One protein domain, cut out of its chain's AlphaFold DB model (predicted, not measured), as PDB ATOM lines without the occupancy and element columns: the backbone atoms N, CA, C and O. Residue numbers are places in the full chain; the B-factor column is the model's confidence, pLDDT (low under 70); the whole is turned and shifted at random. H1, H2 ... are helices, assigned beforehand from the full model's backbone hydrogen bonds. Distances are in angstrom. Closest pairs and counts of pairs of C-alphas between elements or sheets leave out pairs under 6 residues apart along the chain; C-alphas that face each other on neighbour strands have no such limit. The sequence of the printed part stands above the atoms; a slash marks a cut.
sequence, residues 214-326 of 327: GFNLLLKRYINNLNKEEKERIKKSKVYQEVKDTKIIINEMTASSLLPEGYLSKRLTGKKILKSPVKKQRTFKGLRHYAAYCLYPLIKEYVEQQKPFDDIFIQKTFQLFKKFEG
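Overview. This is residues 214 to 326 of the 327 residues of an uncharacterized protein of Candidatus Portnoybacteria bacterium CG_4_9_14_3_um_filter_43_11 (UniProt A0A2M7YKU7). Eight helices make a flat slab of crossed helices round H4, which lies in the middle and runs along the slab's longest axis; H6 and H8 cross over it, and H1 packs on its first residues and on those of H8. H2 and H5 lie at opposite ends of the slab, and a long loop, residues 270 to 283, arches from H5 back to H6. The printed part has 113 residues with eight named helices, H1 to H8, and no named strand: all helix. It is compact, with a radius of gyration of the C-alphas of 14.0 A, and spans 44 by 32 by 17 A, only just flat.

Arrangement. H1, residues 214 to 225, touches the hub H4, residues 246 to 258, with residues 219 to 223 alone; the closest C-alphas, of Leu 219 and Lys 247, are 7.1 A apart, at a steep tilt of 42 degrees, opposite ways. H2, residues 228 to 235, touches no helix. H3, residues 238 to 243, touches H4 only at the corner, Tyr 240 to Thr 246 at 6.8 A between C-alphas. H4 touches six helices; with H6, residues 284 to 294, it has 18 pairs of C-alphas within 8 A, the closest those of Ser 257 and Ala 292 at 3.7 A, at a steep tilt of 48 degrees, the same way. H5, residues 263 to 269, only just touches H7, residues 296 to 304, with 3 pairs of C-alphas within 8 A, the closest those of Tyr 263 and Tyr 296 at 5.8 A. H6 and H7 meet only through their link. H8, residues 311 to 325, touches H4 about perpendicular at 77 degrees, the closest C-alphas being those of Ile 250 and Thr 317, 7.1 A apart. Every O i to N i+4 pair is within hydrogen-bond range in H1, H2, H3, H4, H6, H7 and H8; in H5 2 of 3 are.

Along the chain. H1 begins at C-alpha 214, (-13.211, 41.517, -43.910), and is 16.9 A long from first to last C-alpha. H4 measures 18.7 A and ends at C-alpha 258, (-20.468, 29.630, -53.637). H6 measures 15.3 A. H8, the longest helix with 15 residues, measures 21.1 A and ends at C-alpha 325, (-31.119, 22.966, -36.256).

Size, cuts and confidence. The two C-alphas farthest apart, those of Lys 228 and Gly 270, are 44.5 A apart. Residues 224 to 229 stand free. The link from H5 to H6 is long, 14 residues. The printed part has no cut. Its mean pLDDT is 92.7; residues 272 to 275 and 278 to 280 are under 70.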
ATOM      1  N   GLY A 214     -11.969  40.778 -44.150       88.00
ATOM      2  CA  GLY A 214     -13.211  41.517 -43.910       88.00
ATOM      3  C   GLY A 214     -14.337  40.626 -43.395       88.00
ATOM      4  O   GLY A 214     -14.884  40.878 -42.324       88.00
ATOM      5  N   PHE A 215     -14.599  39.521 -44.089       94.62
ATOM      6  CA  PHE A 215     -15.654  38.581 -43.715       94.62
ATOM      7  C   PHE A 215     -15.474  37.971 -42.319       94.62
ATOM      8  O   PHE A 215     -16.399  37.992 -41.511       94.62
ATOM      9  N   ASN A 216     -14.276  37.486 -41.980       94.19
ATOM     10  CA  ASN A 216     -14.020  36.923 -40.654       94.19
ATOM     11  C   ASN A 216     -14.162  37.952 -39.522       94.19
ATOM     12  O   ASN A 216     -14.529  37.572 -38.408       94.19
ATOM     13  N   LEU A 217     -13.865  39.232 -39.776       94.38
ATOM     14  CA  LEU A 217     -14.093  40.307 -38.808       94.38
ATOM     15  C   LEU A 217     -15.590  40.561 -38.603       94.38
ATOM     16  O   LEU A 217     -16.034  40.614 -37.454       94.38
ATOM     17  N   LEU A 218     -16.362  40.639 -39.692       95.88
ATOM     18  CA  LEU A 218     -17.825  40.768 -39.651       95.88
ATOM     19  C   LEU A 218     -18.455  39.608 -38.873       95.88
ATOM     20  O   LEU A 218     -19.205  39.819 -37.919       95.88
ATOM     21  N   LEU A 219     -18.071  38.378 -39.213       96.69
ATOM     22  CA  LEU A 219     -18.559  37.168 -38.564       96.69
ATOM     23  C   LEU A 219     -18.205  37.124 -37.072       96.69
ATOM     24  O   LEU A 219     -19.053  36.806 -36.239       96.69
ATOM     25  N   LYS A 220     -16.964  37.477 -36.710       96.50
ATOM     26  CA  LYS A 220     -16.534  37.532 -35.305       96.50
ATOM     27  C   LYS A 220     -17.352  38.553 -34.514       96.50
ATOM     28  O   LYS A 220     -17.781  38.245 -33.405       96.50
ATOM     29  N   ARG A 221     -17.580  39.746 -35.077       97.06
ATOM     30  CA  ARG A 221     -18.418  40.784 -34.461       97.06
ATOM     31  C   ARG A 221     -19.836  40.264 -34.224       97.06
ATOM     32  O   ARG A 221     -20.328  40.358 -33.105       97.06
ATOM     33  N   TYR A 222     -20.442  39.645 -35.236       97.69
ATOM     34  CA  TYR A 222     -21.784  39.074 -35.129       97.69
ATOM     35  C   TYR A 222     -21.872  37.993 -34.039       97.69
ATOM     36  O   TYR A 222     -22.733  38.065 -33.168       97.69
ATOM     37  N   ILE A 223     -20.944  37.025 -34.024       97.00
ATOM     38  CA  ILE A 223     -20.904  35.949 -33.014       97.00
ATOM     39  C   ILE A 223     -20.733  36.508 -31.596       97.00
ATOM     40  O   ILE A 223     -21.366  36.024 -30.653       97.00
ATOM     41  N   ASN A 224     -19.879  37.518 -31.427       96.94
ATOM     42  CA  ASN A 224     -19.639  38.130 -30.124       96.94
ATOM     43  C   ASN A 224     -20.895  38.811 -29.571       96.94
ATOM     44  O   ASN A 224     -21.142  38.695 -28.369       96.94
ATOM     45  N   ASN A 225     -21.702  39.412 -30.449       97.50
ATOM     46  CA  ASN A 225     -22.936  40.114 -30.101       97.50
ATOM     47  C   ASN A 225     -24.133  39.186 -29.828       97.50
ATOM     48  O   ASN A 225     -25.154  39.663 -29.345       97.50
ATOM     49  N   LEU A 226     -24.024  37.877 -30.096       97.00
ATOM     50  CA  LEU A 226     -25.066  36.921 -29.705       97.00
ATOM     51  C   LEU A 226     -25.241  36.914 -28.184       97.00
ATOM     52  O   LEU A 226     -24.254  36.900 -27.430       97.00
ATOM     53  N   ASN A 227     -26.490  36.863 -27.730       97.31
ATOM     54  CA  ASN A 227     -26.775  36.804 -26.303       97.31
ATOM     55  C   ASN A 227     -26.382  35.430 -25.712       97.31
ATOM     56  O   ASN A 227     -26.055  34.473 -26.426       97.31
ATOM     57  N   LYS A 228     -26.350  35.335 -24.377       97.56
ATOM     58  CA  LYS A 228     -25.924  34.112 -23.673       97.56
ATOM     59  C   LYS A 228     -26.807  32.913 -24.025       97.56
ATOM     60  O   LYS A 228     -26.284  31.826 -24.255       97.56
ATOM     61  N   GLU A 229     -28.119  33.111 -24.095       97.44
ATOM     62  CA  GLU A 229     -29.080  32.052 -24.396       97.44
ATOM     63  C   GLU A 229     -28.872  31.489 -25.809       97.44
ATOM     64  O   GLU A 229     -28.753  30.276 -25.986       97.44
ATOM     65  N   GLU A 230     -28.721  32.356 -26.810       96.38
ATOM     66  CA  GLU A 230     -28.441  31.970 -28.192       96.38
ATOM     67  C   GLU A 230     -27.149  31.159 -28.303       96.38
ATOM     68  O   GLU A 230     -27.123  30.119 -28.965       96.38
ATOM     69  N   LYS A 231     -26.082  31.602 -27.626       97.00
ATOM     70  CA  LYS A 231     -24.801  30.883 -27.592       97.00
ATOM     71  C   LYS A 231     -24.968  29.477 -27.012       97.00
ATOM     72  O   LYS A 231     -24.432  28.525 -27.578       97.00
ATOM     73  N   GLU A 232     -25.728  29.318 -25.931       97.12
ATOM     74  CA  GLU A 232     -25.976  28.004 -25.325       97.12
ATOM     75  C   GLU A 232     -26.856  27.102 -26.199       97.12
ATOM     76  O   GLU A 232     -26.576  25.910 -26.342       97.12
ATOM     77  N   ARG A 233     -27.874  27.659 -26.864       96.94
ATOM     78  CA  ARG A 233     -28.708  26.920 -27.824       96.94
ATOM     79  C   ARG A 233     -27.888  26.419 -29.016       96.94
ATOM     80  O   ARG A 233     -28.014  25.256 -29.394       96.94
ATOM     81  N   ILE A 234     -26.985  27.248 -29.547       96.75
ATOM     82  CA  ILE A 234     -26.044  26.850 -30.606       96.75
ATOM     83  C   ILE A 234     -25.127  25.730 -30.122       96.75
ATOM     84  O   ILE A 234     -24.975  24.736 -30.825       96.75
ATOM     85  N   LYS A 235     -24.551  25.843 -28.919       97.00
ATOM     86  CA  LYS A 235     -23.671  24.800 -28.375       97.00
ATOM     87  C   LYS A 235     -24.370  23.449 -28.248       97.00
ATOM     88  O   LYS A 235     -23.711  22.427 -28.393       97.00
ATOM     89  N   LYS A 236     -25.680  23.423 -27.998       96.88
ATOM     90  CA  LYS A 236     -26.485  22.191 -27.903       96.88
ATOM     91  C   LYS A 236     -26.872  21.597 -29.266       96.88
ATOM     92  O   LYS A 236     -27.369  20.475 -29.306       96.88
ATOM     93  N   SER A 237     -26.652  22.313 -30.370       96.00
ATOM     94  CA  SER A 237     -27.044  21.864 -31.710       96.00
ATOM     95  C   SER A 237     -26.198  20.683 -32.200       96.00
ATOM     96  O   SER A 237     -25.025  20.553 -31.838       96.00
ATOM     97  N   LYS A 238     -26.767  19.810 -33.042       95.31
ATOM     98  CA  LYS A 238     -26.079  18.589 -33.501       95.31
ATOM     99  C   LYS A 238     -24.842  18.933 -34.321       95.31
ATOM    100  O   LYS A 238     -23.765  18.403 -34.065       95.31
ATOM    101  N   VAL A 239     -24.972  19.887 -35.241       95.00
ATOM    102  CA  VAL A 239     -23.844  20.342 -36.062       95.00
ATOM    103  C   VAL A 239     -22.742  20.978 -35.210       95.00
ATOM    104  O   VAL A 239     -21.562  20.735 -35.462       95.00
ATOM    105  N   TYR A 240     -23.086  21.744 -34.167       96.06
ATOM    106  CA  TYR A 240     -22.061  22.260 -33.260       96.06
ATOM    107  C   TYR A 240     -21.364  21.135 -32.497       96.06
ATOM    108  O   TYR A 240     -20.157  21.197 -32.294       96.06
ATOM    109  N   GLN A 241     -22.076  20.084 -32.091       94.94
ATOM    110  CA  GLN A 241     -21.451  18.934 -31.437       94.94
ATOM    111  C   GLN A 241     -20.465  18.192 -32.359       94.94
ATOM    112  O   GLN A 241     -19.484  17.652 -31.856       94.94
ATOM    113  N   GLU A 242     -20.666  18.223 -33.679       90.44
ATOM    114  CA  GLU A 242     -19.724  17.665 -34.662       90.44
ATOM    115  C   GLU A 242     -18.487  18.558 -34.878       90.44
ATOM    116  O   GLU A 242     -17.364  18.058 -34.897       90.44
ATOM    117  N   VAL A 243     -18.677  19.875 -35.038       91.50
ATOM    118  CA  VAL A 243     -17.610  20.804 -35.479       91.50
ATOM    119  C   VAL A 243     -16.935  21.546 -34.321       91.50
ATOM    120  O   VAL A 243     -15.745  21.847 -34.382       91.50
ATOM    121  N   LYS A 244     -17.686  21.831 -33.253       93.31
ATOM    122  CA  LYS A 244     -17.276  22.566 -32.041       93.31
ATOM    123  C   LYS A 244     -16.808  24.009 -32.273       93.31
ATOM    124  O   LYS A 244     -16.150  24.575 -31.403       93.31
ATOM    125  N   ASP A 245     -17.164  24.613 -33.407       93.94
ATOM    126  CA  ASP A 245     -16.824  26.001 -33.733       93.94
ATOM    127  C   ASP A 245     -17.870  26.625 -34.676       93.94
ATOM    128  O   ASP A 245     -18.012  26.234 -35.836       93.94
ATOM    129  N   THR A 246     -18.604  27.625 -34.181       96.31
ATOM    130  CA  THR A 246     -19.627  28.350 -34.952       96.31
ATOM    131  C   THR A 246     -19.037  29.100 -36.144       96.31
ATOM    132  O   THR A 246     -19.680  29.182 -37.188       96.31
ATOM    133  N   LYS A 247     -17.815  29.627 -36.023       95.94
ATOM    134  CA  LYS A 247     -17.159  30.348 -37.113       95.94
ATOM    135  C   LYS A 247     -16.874  29.403 -38.279       95.94
ATOM    136  O   LYS A 247     -17.194  29.737 -39.414       95.94
ATOM    137  N   ILE A 248     -16.335  28.215 -37.992       94.75
ATOM    138  CA  ILE A 248     -16.076  27.187 -39.014       94.75
ATOM    139  C   ILE A 248     -17.382  26.789 -39.706       94.75
ATOM    140  O   ILE A 248     -17.421  26.725 -40.931       94.75
ATOM    141  N   ILE A 249     -18.464  26.591 -38.943       97.12
ATOM    142  CA  ILE A 249     -19.774  26.232 -39.504       97.12
ATOM    143  C   ILE A 249     -20.241  27.265 -40.539       97.12
ATOM    144  O   ILE A 249     -20.620  26.894 -41.649       97.12
ATOM    145  N   ILE A 250     -20.196  28.553 -40.192       97.94
ATOM    146  CA  ILE A 250     -20.700  29.630 -41.054       97.94
ATOM    147  C   ILE A 250     -19.786  29.876 -42.261       97.94
ATOM    148  O   ILE A 250     -20.292  30.098 -43.363       97.94
ATOM    149  N   ASN A 251     -18.463  29.785 -42.090       97.19
ATOM    150  CA  ASN A 251     -17.514  29.867 -43.204       97.19
ATOM    151  C   ASN A 251     -17.767  28.748 -44.221       97.19
ATOM    152  O   ASN A 251     -17.890  29.002 -45.410       97.19
ATOM    153  N   GLU A 252     -17.943  27.513 -43.760       97.25
ATOM    154  CA  GLU A 252     -18.175  26.358 -44.633       97.25
ATOM    155  C   GLU A 252     -19.543  26.398 -45.317       97.25
ATOM    156  O   GLU A 252     -19.654  26.031 -46.486       97.25
ATOM    157  N   MET A 253     -20.580  26.898 -44.634       97.50
ATOM    158  CA  MET A 253     -21.862  27.215 -45.275       97.50
ATOM    159  C   MET A 253     -21.674  28.238 -46.397       97.50
ATOM    160  O   MET A 253     -22.128  28.006 -47.512       97.50
ATOM    161  N   THR A 254     -20.975  29.341 -46.115       97.81
ATOM    162  CA  THR A 254     -20.740  30.430 -47.074       97.81
ATOM    163  C   THR A 254     -19.947  29.941 -48.284       97.81
ATOM    164  O   THR A 254     -20.382  30.125 -49.423       97.81
ATOM    165  N   ALA A 255     -18.830  29.249 -48.049       97.31
ATOM    166  CA  ALA A 255     -17.994  28.685 -49.096       97.31
ATOM    167  C   ALA A 255     -18.768  27.666 -49.944       97.31
ATOM    168  O   ALA A 255     -18.789  27.815 -51.163       97.31
ATOM    169  N   SER A 256     -19.487  26.703 -49.339       95.31
ATOM    170  CA  SER A 256     -20.321  25.734 -50.083       95.31
ATOM    171  C   SER A 256     -21.435  26.393 -50.902       95.31
ATOM    172  O   SER A 256     -21.733  25.941 -52.012       95.31
ATOM    173  N   SER A 257     -22.018  27.489 -50.406       95.62
ATOM    174  CA  SER A 257     -23.021  28.278 -51.134       95.62
ATOM    175  C   SER A 257     -22.471  29.061 -52.320       95.62
ATOM    176  O   SER A 257     -23.247  29.480 -53.186       95.62
ATOM    177  N   LEU A 258     -21.150  29.199 -52.421       96.69
ATOM    178  CA  LEU A 258     -20.468  29.630 -53.637       96.69
ATOM    179  C   LEU A 258     -20.137  28.415 -54.512       96.69
ATOM    180  O   LEU A 258     -20.612  28.340 -55.650       96.69
ATOM    181  N   LEU A 259     -19.354  27.469 -53.976       95.31
ATOM    182  CA  LEU A 259     -18.807  26.267 -54.624       95.31
ATOM    183  C   LEU A 259     -18.558  25.162 -53.571       95.31
ATOM    184  O   LEU A 259     -18.160  25.487 -52.464       95.31
ATOM    185  N   PRO A 260     -18.645  23.861 -53.890       92.50
ATOM    186  CA  PRO A 260     -18.938  23.307 -55.201       92.50
ATOM    187  C   PRO A 260     -20.435  23.270 -55.522       92.50
ATOM    188  O   PRO A 260     -20.774  23.121 -56.690       92.50
ATOM    189  N   GLU A 261     -21.332  23.403 -54.543       91.38
ATOM    190  CA  GLU A 261     -22.779  23.248 -54.756       91.38
ATOM    191  C   GLU A 261     -23.510  24.537 -55.147       91.38
ATOM    192  O   GLU A 261     -24.648  24.490 -55.611       91.38
ATOM    193  N   GLY A 262     -22.861  25.677 -54.947       92.56
ATOM    194  CA  GLY A 262     -23.471  26.991 -55.028       92.56
ATOM    195  C   GLY A 262     -23.611  27.623 -56.413       92.56
ATOM    196  O   GLY A 262     -23.412  27.006 -57.464       92.56
ATOM    197  N   TYR A 263     -23.938  28.918 -56.394       94.12
ATOM    198  CA  TYR A 263     -24.211  29.728 -57.588       94.12
ATOM    199  C   TYR A 263     -23.053  29.740 -58.597       94.12
ATOM    200  O   TYR A 263     -23.267  29.584 -59.804       94.12
ATOM    201  N   LEU A 264     -21.812  29.861 -58.116       95.50
ATOM    202  CA  LEU A 264     -20.638  29.980 -58.984       95.50
ATOM    203  C   LEU A 264     -20.257  28.657 -59.657       95.50
ATOM    204  O   LEU A 264     -19.576  28.661 -60.682       95.50
ATOM    205  N   SER A 265     -20.755  27.526 -59.157       93.56
ATOM    206  CA  SER A 265     -20.513  26.218 -59.763       93.56
ATOM    207  C   SER A 265     -21.047  26.108 -61.191       93.56
ATOM    208  O   SER A 265     -20.362  25.601 -62.089       93.56
ATOM    209  N   LYS A 266     -22.242  26.669 -61.432       88.00
ATOM    210  CA  LYS A 266     -22.851  26.730 -62.766       88.00
ATOM    211  C   LYS A 266     -22.017  27.596 -63.711       88.00
ATOM    212  O   LYS A 266     -21.818  27.199 -64.854       88.00
ATOM    213  N   ARG A 267     -21.500  28.737 -63.242       89.00
ATOM    214  CA  ARG A 267     -20.627  29.610 -64.049       89.00
ATOM    215  C   ARG A 267     -19.309  28.916 -64.402       89.00
ATOM    216  O   ARG A 267     -18.860  28.984 -65.540       89.00
ATOM    217  N   LEU A 268     -18.721  28.188 -63.453       90.12
ATOM    218  CA  LEU A 268     -17.439  27.516 -63.658       90.12
ATOM    219  C   LEU A 268     -17.540  26.307 -64.604       90.12
ATOM    220  O   LEU A 268     -16.662  26.094 -65.453       90.12
ATOM    221  N   THR A 269     -18.590  25.495 -64.438       88.25
ATOM    222  CA  THR A 269     -18.689  24.154 -65.044       88.25
ATOM    223  C   THR A 269     -19.815  23.989 -66.061       88.25
ATOM    224  O   THR A 269     -19.885  22.946 -66.708       88.25
ATOM    225  N   GLY A 270     -20.718  24.964 -66.187       84.50
ATOM    226  CA  GLY A 270     -21.923  24.883 -67.019       84.50
ATOM    227  C   GLY A 270     -23.023  23.970 -66.460       84.50
ATOM    228  O   GLY A 270     -24.155  24.007 -66.940       84.50
ATOM    229  N   LYS A 271     -22.742  23.166 -65.427       79.12
ATOM    230  CA  LYS A 271     -23.696  22.201 -64.869       79.12
ATOM    231  C   LYS A 271     -24.510  22.835 -63.742       79.12
ATOM    232  O   LYS A 271     -23.956  23.407 -62.805       79.12
ATOM    233  N   LYS A 272     -25.843  22.716 -63.808       67.31
ATOM    234  CA  LYS A 272     -26.722  23.014 -62.664       67.31
ATOM    235  C   LYS A 272     -26.494  21.940 -61.599       67.31
ATOM    236  O   LYS A 272     -26.679  20.762 -61.888       67.31
ATOM    237  N   ILE A 273     -26.101  22.341 -60.392       64.50
ATOM    238  CA  ILE A 273     -25.787  21.382 -59.319       64.50
ATOM    239  C   ILE A 273     -26.965  21.165 -58.362       64.50
ATOM    240  O   ILE A 273     -27.100  20.090 -57.781       64.50
ATOM    241  N   LEU A 274     -27.877  22.127 -58.235       66.25
ATOM    242  CA  LEU A 274     -28.884  22.073 -57.180       66.25
ATOM    243  C   LEU A 274     -30.160  21.345 -57.619       66.25
ATOM    244  O   LEU A 274     -31.030  21.916 -58.274       66.25
ATOM    245  N   LYS A 275     -30.281  20.086 -57.186       66.88
ATOM    246  CA  LYS A 275     -31.576  19.480 -56.846       66.88
ATOM    247  C   LYS A 275     -31.867  19.793 -55.374       66.88
ATOM    248  O   LYS A 275     -30.932  19.871 -54.577       66.88
ATOM    249  N   SER A 276     -33.140  19.991 -55.020       70.44
ATOM    250  CA  SER A 276     -33.551  20.197 -53.621       70.44
ATOM    251  C   SER A 276     -32.970  19.085 -52.729       70.44
ATOM    252  O   SER A 276     -33.000  17.920 -53.146       70.44
ATOM    253  N   PRO A 277     -32.405  19.394 -51.545       71.62
ATOM    254  CA  PRO A 277     -31.852  18.368 -50.670       71.62
ATOM    255  C   PRO A 277     -32.959  17.392 -50.249       71.62
ATOM    256  O   PRO A 277     -33.883  17.754 -49.525       71.62
ATOM    257  N   VAL A 278     -32.848  16.140 -50.710       57.44
ATOM    258  CA  VAL A 278     -33.923  15.132 -50.649       57.44
ATOM    259  C   VAL A 278     -34.303  14.748 -49.210       57.44
ATOM    260  O   VAL A 278     -35.445  14.366 -48.984       57.44
ATOM    261  N   LYS A 279     -33.415  14.905 -48.211       62.41
ATOM    262  CA  LYS A 279     -33.743  14.774 -46.774       62.41
ATOM    263  C   LYS A 279     -32.823  15.649 -45.910       62.41
ATOM    264  O   LYS A 279     -31.603  15.608 -46.075       62.41
ATOM    265  N   LYS A 280     -33.387  16.394 -44.947       66.38
ATOM    266  CA  LYS A 280     -32.632  17.128 -43.909       66.38
ATOM    267  C   LYS A 280     -31.994  16.143 -42.920       66.38
ATOM    268  O   LYS A 280     -32.527  15.900 -41.842       66.38
ATOM    269  N   GLN A 281     -30.852  15.560 -43.267       81.06
ATOM    270  CA  GLN A 281     -29.996  14.952 -42.248       81.06
ATOM    271  C   GLN A 281     -29.358  16.088 -41.446       81.06
ATOM    272  O   GLN A 281     -28.645  16.892 -42.038       81.06
ATOM    273  N   ARG A 282     -29.618  16.170 -40.132       88.00
ATOM    274  CA  ARG A 282     -29.020  17.173 -39.224       88.00
ATOM    275  C   ARG A 282     -27.544  16.860 -38.938       88.00
ATOM    276  O   ARG A 282     -27.181  16.544 -37.811       88.00
ATOM    277  N   THR A 283     -26.742  16.875 -39.994       92.19
ATOM    278  CA  THR A 283     -25.292  16.665 -40.000       92.19
ATOM    279  C   THR A 283     -24.623  17.878 -40.625       92.19
ATOM    280  O   THR A 283     -25.253  18.620 -41.387       92.19
ATOM    281  N   PHE A 284     -23.329  18.070 -40.370       92.56
ATOM    282  CA  PHE A 284     -22.603  19.210 -40.925       92.56
ATOM    283  C   PHE A 284     -22.595  19.215 -42.463       92.56
ATOM    284  O   PHE A 284     -22.820  20.244 -43.103       92.56
ATOM    285  N   LYS A 285     -22.440  18.037 -43.076       91.75
ATOM    286  CA  LYS A 285     -22.557  17.873 -44.531       91.75
ATOM    287  C   LYS A 285     -23.961  18.229 -45.035       91.75
ATOM    288  O   LYS A 285     -24.094  18.901 -46.057       91.75
ATOM    289  N   GLY A 286     -25.006  17.797 -44.325       92.00
ATOM    290  CA  GLY A 286     -26.392  18.130 -44.657       92.00
ATOM    291  C   GLY A 286     -26.653  19.636 -44.615       92.00
ATOM    292  O   GLY A 286     -27.271  20.174 -45.535       92.00
ATOM    293  N   LEU A 287     -26.115  20.325 -43.603       94.12
ATOM    294  CA  LEU A 287     -26.208  21.779 -43.469       94.12
ATOM    295  C   LEU A 287     -25.550  22.504 -44.644       94.12
ATOM    296  O   LEU A 287     -26.157  23.420 -45.188       94.12
ATOM    297  N   ARG A 288     -24.353  22.090 -45.079       93.94
ATOM    298  CA  ARG A 288     -23.660  22.701 -46.230       93.94
ATOM    299  C   ARG A 288     -24.478  22.614 -47.518       93.94
ATOM    300  O   ARG A 288     -24.641  23.613 -48.213       93.94
ATOM    301  N   HIS A 289     -25.052  21.446 -47.811       91.88
ATOM    302  CA  HIS A 289     -25.927  21.276 -48.977       91.88
ATOM    303  C   HIS A 289     -27.216  22.102 -48.860       91.88
ATOM    304  O   HIS A 289     -27.653  22.713 -49.837       91.88
ATOM    305  N   TYR A 290     -27.813  22.154 -47.666       93.25
ATOM    306  CA  TYR A 290     -28.991  22.979 -47.398       93.25
ATOM    307  C   TYR A 290     -28.691  24.477 -47.559       93.25
ATOM    308  O   TYR A 290     -29.462  25.193 -48.198       93.25
ATOM    309  N   ALA A 291     -27.543  24.932 -47.054       94.62
ATOM    310  CA  ALA A 291     -27.046  26.293 -47.210       94.62
ATOM    311  C   ALA A 291     -26.841  26.659 -48.678       94.62
ATOM    312  O   ALA A 291     -27.301  27.715 -49.113       94.62
ATOM    313  N   ALA A 292     -26.220  25.776 -49.462       93.94
ATOM    314  CA  ALA A 292     -26.000  26.023 -50.879       93.94
ATOM    315  C   ALA A 292     -27.302  26.190 -51.665       93.94
ATOM    316  O   ALA A 292     -27.387  27.060 -52.528       93.94
ATOM    317  N   TYR A 293     -28.330  25.412 -51.322       92.94
ATOM    318  CA  TYR A 293     -29.653  25.543 -51.919       92.94
ATOM    319  C   TYR A 293     -30.363  26.836 -51.491       92.94
ATOM    320  O   TYR A 293     -30.767  27.632 -52.336       92.94
ATOM    321  N   CYS A 294     -30.506  27.071 -50.185       94.25
ATOM    322  CA  CYS A 294     -31.308  28.180 -49.665       94.25
ATOM    323  C   CYS A 294     -30.652  29.555 -49.837       94.25
ATOM    324  O   CYS A 294     -31.367  30.537 -50.018       94.25
ATOM    325  N   LEU A 295     -29.320  29.645 -49.798       95.75
ATOM    326  CA  LEU A 295     -28.608  30.910 -50.012       95.75
ATOM    327  C   LEU A 295     -28.397  31.227 -51.495       95.75
ATOM    328  O   LEU A 295     -27.927  32.317 -51.799       95.75
ATOM    329  N   TYR A 296     -28.756  30.334 -52.424       95.31
ATOM    330  CA  TYR A 296     -28.525  30.548 -53.855       95.31
ATOM    331  C   TYR A 296     -29.068  31.893 -54.377       95.31
ATOM    332  O   TYR A 296     -28.304  32.592 -55.043       95.31
ATOM    333  N   PRO A 297     -30.322  32.312 -54.082       95.69
ATOM    334  CA  PRO A 297     -30.833  33.598 -54.562       95.69
ATOM    335  C   PRO A 297     -30.058  34.787 -53.986       95.69
ATOM    336  O   PRO A 297     -29.737  35.717 -54.716       95.69
ATOM    337  N   LEU A 298     -29.696  34.717 -52.700       97.50
ATOM    338  CA  LEU A 298     -28.931  35.762 -52.024       97.50
ATOM    339  C   LEU A 298     -27.508  35.864 -52.589       97.50
ATOM    340  O   LEU A 298     -27.035  36.948 -52.893       97.50
ATOM    341  N   ILE A 299     -26.822  34.736 -52.787       97.19
ATOM    342  CA  ILE A 299     -25.487  34.723 -53.400       97.19
ATOM    343  C   ILE A 299     -25.546  35.272 -54.827       97.19
ATOM    344  O   ILE A 299     -24.681  36.055 -55.210       97.19
ATOM    345  N   LYS A 300     -26.561  34.881 -55.611       96.75
ATOM    346  CA  LYS A 300     -26.781  35.405 -56.963       96.75
ATOM    347  C   LYS A 300     -26.869  36.932 -56.946       96.75
ATOM    348  O   LYS A 300     -26.150  37.571 -57.705       96.75
ATOM    349  N   GLU A 301     -27.696  37.485 -56.063       97.94
ATOM    350  CA  GLU A 301     -27.867  38.929 -55.885       97.94
ATOM    351  C   GLU A 301     -26.530  39.628 -55.592       97.94
ATOM    352  O   GLU A 301     -26.150  40.542 -56.318       97.94
ATOM    353  N   TYR A 302     -25.768  39.152 -54.601       98.38
ATOM    354  CA  TYR A 302     -24.481  39.761 -54.226       98.38
ATOM    355  C   TYR A 302     -23.447  39.689 -55.352       98.38
ATOM    356  O   TYR A 302     -22.692  40.640 -55.566       98.38
ATOM    357  N   VAL A 303     -23.409  38.574 -56.086       97.62
ATOM    358  CA  VAL A 303     -22.501  38.409 -57.228       97.62
ATOM    359  C   VAL A 303     -22.890  39.336 -58.380       97.62
ATOM    360  O   VAL A 303     -22.015  39.973 -58.960       97.62
ATOM    361  N   GLU A 304     -24.176  39.420 -58.724       97.06
ATOM    362  CA  GLU A 304     -24.662  40.224 -59.854       97.06
ATOM    363  C   GLU A 304     -24.592  41.728 -59.570       97.06
ATOM    364  O   GLU A 304     -24.234  42.495 -60.461       97.06
ATOM    365  N   GLN A 305     -24.830  42.143 -58.325       98.19
ATOM    366  CA  GLN A 305     -24.684  43.533 -57.884       98.19
ATOM    367  C   GLN A 305     -23.239  43.915 -57.522       98.19
ATOM    368  O   GLN A 305     -22.989  45.056 -57.147       98.19
ATOM    369  N   GLN A 306     -22.286  42.977 -57.598       97.50
ATOM    370  CA  GLN A 306     -20.886  43.189 -57.205       97.50
ATOM    371  C   GLN A 306     -20.747  43.777 -55.787       97.50
ATOM    372  O   GLN A 306     -19.923  44.658 -55.531       97.50
ATOM    373  N   LYS A 307     -21.557  43.277 -54.851       96.94
ATOM    374  CA  LYS A 307     -21.632  43.778 -53.477       96.94
ATOM    375  C   LYS A 307     -20.775  42.921 -52.532       96.94
ATOM    376  O   LYS A 307     -20.835  41.692 -52.619       96.94
ATOM    377  N   PRO A 308     -20.001  43.515 -51.603       97.81
ATOM    378  CA  PRO A 308     -19.357  42.751 -50.538       97.81
ATOM    379  C   PRO A 308     -20.394  42.162 -49.574       97.81
ATOM    380  O   PRO A 308     -21.437  42.764 -49.327       97.81
ATOM    381  N   PHE A 309     -20.092  41.007 -48.987       98.19
ATOM    382  CA  PHE A 309     -20.854  40.471 -47.865       98.19
ATOM    383  C   PHE A 309     -20.850  41.460 -46.699       98.19
ATOM    384  O   PHE A 309     -19.818  42.040 -46.356       98.19
ATOM    385  N   ASP A 310     -22.017  41.625 -46.088       97.75
ATOM    386  CA  ASP A 310     -22.286  42.579 -45.018       97.75
ATOM    387  C   ASP A 310     -23.021  41.898 -43.846       97.75
ATOM    388  O   ASP A 310     -23.160  40.671 -43.792       97.75
ATOM    389  N   ASP A 311     -23.500  42.694 -42.888       97.56
ATOM    390  CA  ASP A 311     -24.240  42.186 -41.730       97.56
ATOM    391  C   ASP A 311     -25.551  41.482 -42.114       97.56
ATOM    392  O   ASP A 311     -25.918  40.492 -41.477       97.56
ATOM    393  N   ILE A 312     -26.225  41.921 -43.184       98.06
ATOM    394  CA  ILE A 312     -27.467  41.302 -43.671       98.06
ATOM    395  C   ILE A 312     -27.167  39.893 -44.183       98.06
ATOM    396  O   ILE A 312     -27.903  38.947 -43.879       98.06
ATOM    397  N   PHE A 313     -26.075  39.723 -44.934       98.44
ATOM    398  CA  PHE A 313     -25.647  38.406 -45.396       98.44
ATOM    399  C   PHE A 313     -25.348  37.454 -44.225       98.44
ATOM    400  O   PHE A 313     -25.830  36.314 -44.209       98.44
ATOM    401  N   ILE A 314     -24.596  37.921 -43.221       98.12
ATOM    402  CA  ILE A 314     -24.267  37.124 -42.029       98.12
ATOM    403  C   ILE A 314     -25.537  36.748 -41.262       98.12
ATOM    404  O   ILE A 314     -25.727  35.574 -40.933       98.12
ATOM    405  N   GLN A 315     -26.436  37.706 -41.033       97.88
ATOM    406  CA  GLN A 315     -27.698  37.481 -40.336       97.88
ATOM    407  C   GLN A 315     -28.549  36.418 -41.039       97.88
ATOM    408  O   GLN A 315     -28.998  35.470 -40.392       97.88
ATOM    409  N   LYS A 316     -28.726  36.520 -42.364       98.31
ATOM    410  CA  LYS A 316     -29.485  35.530 -43.150       98.31
ATOM    411  C   LYS A 316     -28.847  34.141 -43.093       98.31
ATOM    412  O   LYS A 316     -29.552  33.143 -42.935       98.31
ATOM    413  N   THR A 317     -27.517  34.066 -43.156       98.00
ATOM    414  CA  THR A 317     -26.777  32.800 -43.036       98.00
ATOM    415  C   THR A 317     -26.967  32.171 -41.649       98.00
ATOM    416  O   THR A 317     -27.243  30.975 -41.539       98.00
ATOM    417  N   PHE A 318     -26.925  32.974 -40.581       97.50
ATOM    418  CA  PHE A 318     -27.193  32.515 -39.214       97.50
ATOM    419  C   PHE A 318     -28.636  32.077 -38.990       97.50
ATOM    420  O   PHE A 318     -28.876  31.051 -38.352       97.50
ATOM    421  N   GLN A 319     -29.609  32.832 -39.502       97.31
ATOM    422  CA  GLN A 319     -31.023  32.461 -39.436       97.31
ATOM    423  C   GLN A 319     -31.265  31.118 -40.124       97.31
ATOM    424  O   GLN A 319     -32.007  30.282 -39.612       97.31
ATOM    425  N   LEU A 320     -30.584  30.868 -41.245       97.00
ATOM    426  CA  LEU A 320     -30.659  29.588 -41.931       97.00
ATOM    427  C   LEU A 320     -30.079  28.441 -41.096       97.00
ATOM    428  O   LEU A 320     -30.684  27.370 -41.033       97.00
ATOM    429  N   PHE A 321     -28.943  28.667 -40.429       96.94
ATOM    430  CA  PHE A 321     -28.366  27.701 -39.494       96.94
ATOM    431  C   PHE A 321     -29.335  27.376 -38.346       96.94
ATOM    432  O   PHE A 321     -29.623  26.203 -38.105       96.94
ATOM    433  N   LYS A 322     -29.912  28.399 -37.699       95.75
ATOM    434  CA  LYS A 322     -30.918  28.222 -36.640       95.75
ATOM    435  C   LYS A 322     -32.125  27.420 -37.138       95.75
ATOM    436  O   LYS A 322     -32.473  26.402 -36.547       95.75
ATOM    437  N   LYS A 323     -32.678  27.782 -38.303       95.38
ATOM    438  CA  LYS A 323     -33.796  27.068 -38.946       95.38
ATOM    439  C   LYS A 323     -33.477  25.602 -39.257       95.38
ATOM    440  O   LYS A 323     -34.364  24.751 -39.195       95.38
ATOM    441  N   PHE A 324     -32.239  25.293 -39.640       94.00
ATOM    442  CA  PHE A 324     -31.817  23.922 -39.919       94.00
ATOM    443  C   PHE A 324     -31.759  23.066 -38.645       94.00
ATOM    444  O   PHE A 324     -32.225  21.923 -38.649       94.00
ATOM    445  N   GLU A 325     -31.242  23.635 -37.556       93.44
ATOM    446  CA  GLU A 325     -31.119  22.966 -36.256       93.44
ATOM    447  C   GLU A 325     -32.429  22.949 -35.446       93.44
ATOM    448  O   GLU A 325     -32.588  22.102 -34.566       93.44
ATOM    449  N   GLY A 326     -33.390  23.818 -35.775       91.62
ATOM    450  CA  GLY A 326     -34.626  24.005 -35.008       91.62
ATOM    451  C   GLY A 326     -34.424  24.884 -33.770       91.62
ATOM    452  O   GLY A 326     -34.945  24.565 -32.704       91.62
TER     453      GLY A 326